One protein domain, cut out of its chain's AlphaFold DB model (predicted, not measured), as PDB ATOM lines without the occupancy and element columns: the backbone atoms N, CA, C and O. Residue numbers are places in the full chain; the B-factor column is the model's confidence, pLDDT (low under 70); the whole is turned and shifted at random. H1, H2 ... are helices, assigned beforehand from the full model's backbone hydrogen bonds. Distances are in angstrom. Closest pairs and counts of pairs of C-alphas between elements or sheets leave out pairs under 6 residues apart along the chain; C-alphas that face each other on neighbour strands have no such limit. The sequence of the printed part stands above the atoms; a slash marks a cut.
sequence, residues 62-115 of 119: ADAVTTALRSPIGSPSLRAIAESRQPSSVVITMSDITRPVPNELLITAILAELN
ATOM      1  N   ALA A  62     -10.480 -56.210  44.844       96.38
ATOM      2  CA  ALA A  62     -11.027 -54.898  45.172       96.38
ATOM      3  C   ALA A  62     -10.251 -53.792  44.457       96.38
ATOM      4  O   ALA A  62     -10.856 -52.976  43.757       96.38
ATOM      5  N   ASP A  63      -8.922 -53.827  44.541       97.56
ATOM      6  CA  ASP A  63      -8.066 -52.884  43.817       97.56
ATOM      7  C   ASP A  63      -8.251 -52.997  42.296       97.56
ATOM      8  O   ASP A  63      -8.364 -51.984  41.602       97.56
ATOM      9  N   ALA A  64      -8.382 -54.220  41.772       97.31
ATOM     10  CA  ALA A  64      -8.620 -54.441  40.348       97.31
ATOM     11  C   ALA A  64      -9.913 -53.764  39.859       97.31
ATOM     12  O   ALA A  64      -9.918 -53.127  38.801       97.31
ATOM     13  N   VAL A  65     -11.004 -53.857  40.631       97.38
ATOM     14  CA  VAL A  65     -12.278 -53.197  40.304       97.38
ATOM     15  C   VAL A  65     -12.141 -51.678  40.387       97.38
ATOM     16  O   VAL A  65     -12.544 -50.978  39.456       97.38
ATOM     17  N   THR A  66     -11.546 -51.150  41.459       96.69
ATOM     18  CA  THR A  66     -11.338 -49.703  41.618       96.69
ATOM     19  C   THR A  66     -10.483 -49.130  40.487       96.69
ATOM     20  O   THR A  66     -10.840 -48.109  39.894       96.69
ATOM     21  N   THR A  67      -9.391 -49.804  40.132       97.31
ATOM     22  CA  THR A  67      -8.512 -49.404  39.030       97.31
ATOM     23  C   THR A  67      -9.256 -49.408  37.696       97.31
ATOM     24  O   THR A  67      -9.160 -48.438  36.941       97.31
ATOM     25  N   ALA A  68     -10.063 -50.438  37.424       97.19
ATOM     26  CA  ALA A  68     -10.857 -50.516  36.200       97.19
ATOM     27  C   ALA A  68     -11.889 -49.378  36.085       97.19
ATOM     28  O   ALA A  68     -12.061 -48.810  35.007       97.19
ATOM     29  N   LEU A  69     -12.545 -49.001  37.189       97.19
ATOM     30  CA  LEU A  69     -13.506 -47.889  37.211       97.19
ATOM     31  C   LEU A  69     -12.839 -46.520  36.996       97.19
ATOM     32  O   LEU A  69     -13.437 -45.623  36.393       97.19
ATOM     33  N   ARG A  70     -11.603 -46.354  37.482       96.88
ATOM     34  CA  ARG A  70     -10.831 -45.104  37.369       96.88
ATOM     35  C   ARG A  70     -10.110 -44.955  36.034       96.88
ATOM     36  O   ARG A  70      -9.909 -43.826  35.592       96.88
ATOM     37  N   SER A  71      -9.764 -46.064  35.384       97.88
ATOM     38  CA  SER A  71      -9.097 -46.104  34.078       97.88
ATOM     39  C   SER A  71      -9.926 -46.883  33.044       97.88
ATOM     40  O   SER A  71      -9.499 -47.949  32.586       97.88
ATOM     41  N   PRO A  72     -11.113 -46.380  32.664       97.50
ATOM     42  CA  PRO A  72     -11.990 -47.058  31.714       97.50
ATOM     43  C   PRO A  72     -11.408 -47.090  30.294       97.50
ATOM     44  O   PRO A  72     -10.583 -46.265  29.897       97.50
ATOM     45  N   ILE A  73     -11.905 -48.025  29.488       98.38
ATOM     46  CA  ILE A  73     -11.510 -48.174  28.086       98.38
ATOM     47  C   ILE A  73     -12.458 -47.347  27.215       98.38
ATOM     48  O   ILE A  73     -13.647 -47.641  27.130       98.38
ATOM     49  N   GLY A  74     -11.929 -46.331  26.529       97.88
ATOM     50  CA  GLY A  74     -12.670 -45.596  25.497       97.88
ATOM     51  C   GLY A  74     -13.761 -44.643  26.003       97.88
ATOM     52  O   GLY A  74     -14.588 -44.205  25.205       97.88
ATOM     53  N   SER A  75     -13.777 -44.292  27.293       97.12
ATOM     54  CA  SER A  75     -14.711 -43.310  27.865       97.12
ATOM     55  C   SER A  75     -14.067 -42.492  28.992       97.12
ATOM     56  O   SER A  75     -13.011 -42.868  29.493       97.12
ATOM     57  N   PRO A  76     -14.689 -41.389  29.446       97.81
ATOM     58  CA  PRO A  76     -14.379 -40.804  30.750       97.81
ATOM     59  C   PRO A  76     -14.748 -41.764  31.893       97.81
ATOM     60  O   PRO A  76     -15.583 -42.657  31.711       97.81
ATOM     61  N   SER A  77     -14.139 -41.576  33.069       98.00
ATOM     62  CA  SER A  77     -14.461 -42.352  34.277       98.00
ATOM     63  C   SER A  77     -15.898 -42.114  34.737       98.00
ATOM     64  O   SER A  77     -16.487 -41.064  34.466       98.00
ATOM     65  N   LEU A  78     -16.457 -43.078  35.476       96.50
ATOM     66  CA  LEU A  78     -17.811 -42.961  36.024       96.50
ATOM     67  C   LEU A  78     -17.970 -41.684  36.864       96.50
ATOM     68  O   LEU A  78     -18.947 -40.956  36.698       96.50
ATOM     69  N   ARG A  79     -16.968 -41.380  37.695       96.38
ATOM     70  CA  ARG A  79     -16.889 -40.152  38.493       96.38
ATOM     71  C   ARG A  79     -16.963 -38.894  37.629       96.38
ATOM     72  O   ARG A  79     -17.815 -38.046  37.867       96.38
ATOM     73  N   ALA A  80     -16.146 -38.808  36.578       97.31
ATOM     74  CA  ALA A  80     -16.149 -37.656  35.675       97.31
ATOM     75  C   ALA A  80     -17.498 -37.490  34.946       97.31
ATOM     76  O   ALA A  80     -17.965 -36.372  34.714       97.31
ATOM     77  N   ILE A  81     -18.160 -38.598  34.595       96.81
ATOM     78  CA  ILE A  81     -19.502 -38.570  33.995       96.81
ATOM     79  C   ILE A  81     -20.536 -38.055  35.004       96.81
ATOM     80  O   ILE A  81     -21.347 -37.202  34.651       96.81
ATOM     81  N   ALA A  82     -20.513 -38.546  36.243       95.62
ATOM     82  CA  ALA A  82     -21.444 -38.127  37.288       95.62
ATOM     83  C   ALA A  82     -21.273 -36.641  37.648       95.62
ATOM     84  O   ALA A  82     -22.260 -35.910  37.712       95.62
ATOM     85  N   GLU A  83     -20.030 -36.179  37.800       95.44
ATOM     86  CA  GLU A  83     -19.703 -34.782  38.109       95.44
ATOM     87  C   GLU A  83     -20.106 -33.828  36.978       95.44
ATOM     88  O   GLU A  83     -20.655 -32.761  37.244       95.44
ATOM     89  N   SER A  84     -19.889 -34.215  35.717       97.50
ATOM     90  CA  SER A  84     -20.247 -33.376  34.564       97.50
ATOM     91  C   SER A  84     -21.747 -33.329  34.280       97.50
ATOM     92  O   SER A  84     -22.251 -32.298  33.839       97.50
ATOM     93  N   ARG A  85     -22.475 -34.433  34.500       96.62
ATOM     94  CA  ARG A  85     -23.910 -34.522  34.185       96.62
ATOM     95  C   ARG A  85     -24.825 -34.134  35.337       96.62
ATOM     96  O   ARG A  85     -25.972 -33.794  35.068       96.62
ATOM     97  N   GLN A  86     -24.349 -34.236  36.578       95.00
ATOM     98  CA  GLN A  86     -25.110 -33.950  37.798       95.00
ATOM     99  C   GLN A  86     -26.529 -34.557  37.779       95.00
ATOM    100  O   GLN A  86     -27.522 -33.836  37.909       95.00
ATOM    101  N   PRO A  87     -26.664 -35.878  37.548       95.38
ATOM    102  CA  PRO A  87     -27.976 -36.493  37.418       95.38
ATOM    103  C   PRO A  87     -28.741 -36.447  38.747       95.38
ATOM    104  O   PRO A  87     -28.172 -36.661  39.813       95.38
ATOM    105  N   SER A  88     -30.058 -36.243  38.681       94.75
ATOM    106  CA  SER A  88     -30.939 -36.326  39.856       94.75
ATOM    107  C   SER A  88     -31.207 -37.763  40.318       94.75
ATOM    108  O   SER A  88     -31.665 -37.974  41.437       94.75
ATOM    109  N   SER A  89     -30.958 -38.755  39.458       94.50
ATOM    110  CA  SER A  89     -31.099 -40.180  39.766       94.50
ATOM    111  C   SER A  89     -30.170 -41.023  38.894       94.50
ATOM    112  O   SER A  89     -29.845 -40.648  37.765       94.50
ATOM    113  N   VAL A  90     -29.749 -42.171  39.420       95.25
ATOM    114  CA  VAL A  90     -28.900 -43.146  38.728       95.25
ATOM    115  C   VAL A  90     -29.526 -44.527  38.887       95.25
ATOM    116  O   VAL A  90     -30.032 -44.865  39.953       95.25
ATOM    117  N   VAL A  91     -29.480 -45.331  37.825       96.31
ATOM    118  CA  VAL A  91     -29.898 -46.738  37.842       96.31
ATOM    119  C   VAL A  91     -28.677 -47.602  37.557       96.31
ATOM    120  O   VAL A  91     -27.979 -47.379  36.569       96.31
ATOM    121  N   ILE A  92     -28.436 -48.595  38.410       96.00
ATOM    122  CA  ILE A  92     -27.368 -49.584  38.243       96.00
ATOM    123  C   ILE A  92     -28.020 -50.898  37.815       96.00
ATOM    124  O   ILE A  92     -28.804 -51.479  38.564       96.00
ATOM    125  N   THR A  93     -27.711 -51.373  36.610       96.06
ATOM    126  CA  THR A  93     -28.137 -52.699  36.151       96.06
ATOM    127  C   THR A  93     -27.142 -53.751  36.635       96.06
ATOM    128  O   THR A  93     -25.931 -53.588  36.497       96.06
ATOM    129  N   MET A  94     -27.645 -54.839  37.218       95.25
ATOM    130  CA  MET A  94     -26.825 -55.928  37.754       95.25
ATOM    131  C   MET A  94     -27.306 -57.281  37.240       95.25
ATOM    132  O   MET A  94     -28.459 -57.430  36.834       95.25
ATOM    133  N   SER A  95     -26.406 -58.264  37.250       94.31
ATOM    134  CA  SER A  95     -26.770 -59.643  36.922       94.31
ATOM    135  C   SER A  95     -27.657 -60.235  38.016       94.31
ATOM    136  O   SER A  95     -27.529 -59.877  39.189       94.31
ATOM    137  N   ASP A  96     -28.536 -61.155  37.627       94.31
ATOM    138  CA  ASP A  96     -29.377 -61.895  38.562       94.31
ATOM    139  C   ASP A  96     -28.566 -62.907  39.394       94.31
ATOM    140  O   ASP A  96     -27.365 -63.113  39.196       94.31
ATOM    141  N   ILE A  97     -29.246 -63.575  40.329       94.00
ATOM    142  CA  ILE A  97     -28.623 -64.543  41.243       94.00
ATOM    143  C   ILE A  97     -28.116 -65.812  40.537       94.00
ATOM    144  O   ILE A  97     -27.347 -66.577  41.112       94.00
ATOM    145  N   THR A  98     -28.530 -66.059  39.289       95.50
ATOM    146  CA  THR A  98     -28.094 -67.243  38.533       95.50
ATOM    147  C   THR A  98     -26.705 -67.070  37.922       95.50
ATOM    148  O   THR A  98     -26.133 -68.029  37.394       95.50
ATOM    149  N   ARG A  99     -26.128 -65.863  38.001       96.88
ATOM    150  CA  ARG A  99     -24.759 -65.593  37.571       96.88
ATOM    151  C   ARG A  99     -23.805 -65.547  38.765       96.88
ATOM    152  O   ARG A  99     -24.095 -64.878  39.752       96.88
ATOM    153  N   PRO A 100     -22.620 -66.175  38.662       93.38
ATOM    154  CA  PRO A 100     -21.597 -66.132  39.705       93.38
ATOM    155  C   PRO A 100     -20.801 -64.814  39.642       93.38
ATOM    156  O   PRO A 100     -19.577 -64.819  39.539       93.38
ATOM    157  N   VAL A 101     -21.499 -63.676  39.627       96.19
ATOM    158  CA  VAL A 101     -20.882 -62.344  39.615       96.19
ATOM    159  C   VAL A 101     -20.673 -61.892  41.062       96.19
ATOM    160  O   VAL A 101     -21.601 -62.013  41.865       96.19
ATOM    161  N   PRO A 102     -19.498 -61.342  41.426       95.31
ATOM    162  CA  PRO A 102     -19.261 -60.790  42.758       95.31
ATOM    163  C   PRO A 102     -19.983 -59.438  42.919       95.31
ATOM    164  O   PRO A 102     -19.358 -58.379  42.957       95.31
ATOM    165  N   ASN A 103     -21.318 -59.467  42.970       96.12
ATOM    166  CA  ASN A 103     -22.171 -58.275  42.942       96.12
ATOM    167  C   ASN A 103     -21.871 -57.307  44.095       96.12
ATOM    168  O   ASN A 103     -21.774 -56.109  43.855       96.12
ATOM    169  N   GLU A 104     -21.677 -57.805  45.318       95.00
ATOM    170  CA  GLU A 104     -21.363 -56.965  46.483       95.00
ATOM    171  C   GLU A 104     -20.081 -56.146  46.271       95.00
ATOM    172  O   GLU A 104     -20.078 -54.933  46.490       95.00
ATOM    173  N   LEU A 105     -19.028 -56.786  45.749       96.44
ATOM    174  CA  LEU A 105     -17.753 -56.141  45.435       96.44
ATOM    175  C   LEU A 105     -17.932 -55.030  44.393       96.44
ATOM    176  O   LEU A 105     -17.460 -53.909  44.582       96.44
ATOM    177  N   LEU A 106     -18.629 -55.335  43.294       97.19
ATOM    178  CA  LEU A 106     -18.827 -54.397  42.189       97.19
ATOM    179  C   LEU A 106     -19.715 -53.215  42.589       97.19
ATOM    180  O   LEU A 106     -19.371 -52.070  42.309       97.19
ATOM    181  N   ILE A 107     -20.845 -53.478  43.247       95.81
ATOM    182  CA  ILE A 107     -21.814 -52.443  43.618       95.81
ATOM    183  C   ILE A 107     -21.200 -51.498  44.647       95.81
ATOM    184  O   ILE A 107     -21.286 -50.287  44.470       95.81
ATOM    185  N   THR A 108     -20.517 -52.025  45.665       95.69
ATOM    186  CA  THR A 108     -19.840 -51.200  46.678       95.69
ATOM    187  C   THR A 108     -18.815 -50.264  46.036       95.69
ATOM    188  O   THR A 108     -18.788 -49.071  46.336       95.69
ATOM    189  N   ALA A 109     -18.019 -50.771  45.089       96.56
ATOM    190  CA  ALA A 109     -17.049 -49.955  44.365       96.56
ATOM    191  C   ALA A 109     -17.713 -48.890  43.469       96.56
ATOM    192  O   ALA A 109     -17.254 -47.749  43.423       96.56
ATOM    193  N   ILE A 110     -18.816 -49.229  42.791       97.00
ATOM    194  CA  ILE A 110     -19.583 -48.281  41.966       97.00
ATOM    195  C   ILE A 110     -20.179 -47.162  42.828       97.00
ATOM    196  O   ILE A 110     -20.062 -45.990  42.471       97.00
ATOM    197  N   LEU A 111     -20.790 -47.502  43.967       96.31
ATOM    198  CA  LEU A 111     -21.368 -46.527  44.896       96.31
ATOM    199  C   LEU A 111     -20.301 -45.574  45.448       96.31
ATOM    200  O   LEU A 111     -20.535 -44.366  45.503       96.31
ATOM    201  N   ALA A 112     -19.108 -46.090  45.762       95.31
ATOM    202  CA  ALA A 112     -17.971 -45.273  46.178       95.31
ATOM    203  C   ALA A 112     -17.501 -44.304  45.074       95.31
ATOM    204  O   ALA A 112     -17.192 -43.143  45.355       95.31
ATOM    205  N   GLU A 113     -17.483 -44.727  43.804       95.81
ATOM    206  CA  GLU A 113     -17.147 -43.834  42.684       95.81
ATOM    207  C   GLU A 113     -18.216 -42.763  42.412       95.81
ATOM    208  O   GLU A 113     -17.891 -41.680  41.923       95.81
ATOM    209  N   LEU A 114     -19.467 -43.028  42.793       95.44
ATOM    210  CA  LEU A 114     -20.579 -42.077  42.735       95.44
ATOM    211  C   LEU A 114     -20.715 -41.202  43.998       95.44
ATOM    212  O   LEU A 114     -21.612 -40.366  44.051       95.44
ATOM    213  N   ASN A 115     -19.834 -41.367  44.997       92.19
ATOM    214  CA  ASN A 115     -19.894 -40.706  46.311       92.19
ATOM    215  C   ASN A 115     -21.248 -40.879  47.031       92.19
ATOM    216  O   ASN A 115     -21.711 -39.966  47.716       92.19
TER     217      ASN A 115
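What this domain is: This is residues 62 to 115 of the 119 residues of the protein "DUF2088 domain-containing protein" of Planctomycetes bacterium (UniProt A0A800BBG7). Two short helices, H1 and H3, pack on each other at a slant, with H2 at the end where both finish; a long link then folds back from H2 to the beginning of H3. The printed part has 54 residues with three named helices, H1, H2 and H3 in chain order, and no named strand: class all helix. It is only just compact, close to loose, with a radius of gyration of the C-alphas of 12.0 A and spans of 35 by 25 by 20 A.

Where its parts are: Find C-alpha 62 at (-11.027, -54.898, 45.172); from there H1 runs to residue 70, 12.5 A. H2 holds residues 78 to 85, 10.6 A. H3, residues 103 to 113, runs 15.3 A to C-alpha 113 at (-17.147, -43.834, 42.684).

How they stand to each other: H1 and H3 touch, closest at the C-alphas of Thr 66 and Ala 109, 6.3 A, at a steep tilt of 46 degrees, the same way. H1 and H2 only just touch, with 3 pairs of C-alphas within 8 A, only at the corner by their link; the closest are Leu 69 and Leu 78, 6.7 A. H2 and H3 are close but not clearly touching; the C-alphas of Arg 79 and Glu 113 are closest, 5.6 A. In H1, H2 and H3 every O i to N i+4 pair is within hydrogen-bond range.

The domain as a whole: Look at Ser 84 and Thr 98, whose C-alphas are farthest apart, 35.0 A. The H2 to H3 link is long, 17 residues. The printed part has no cut, and no printed residue is under 70 in pLDDT.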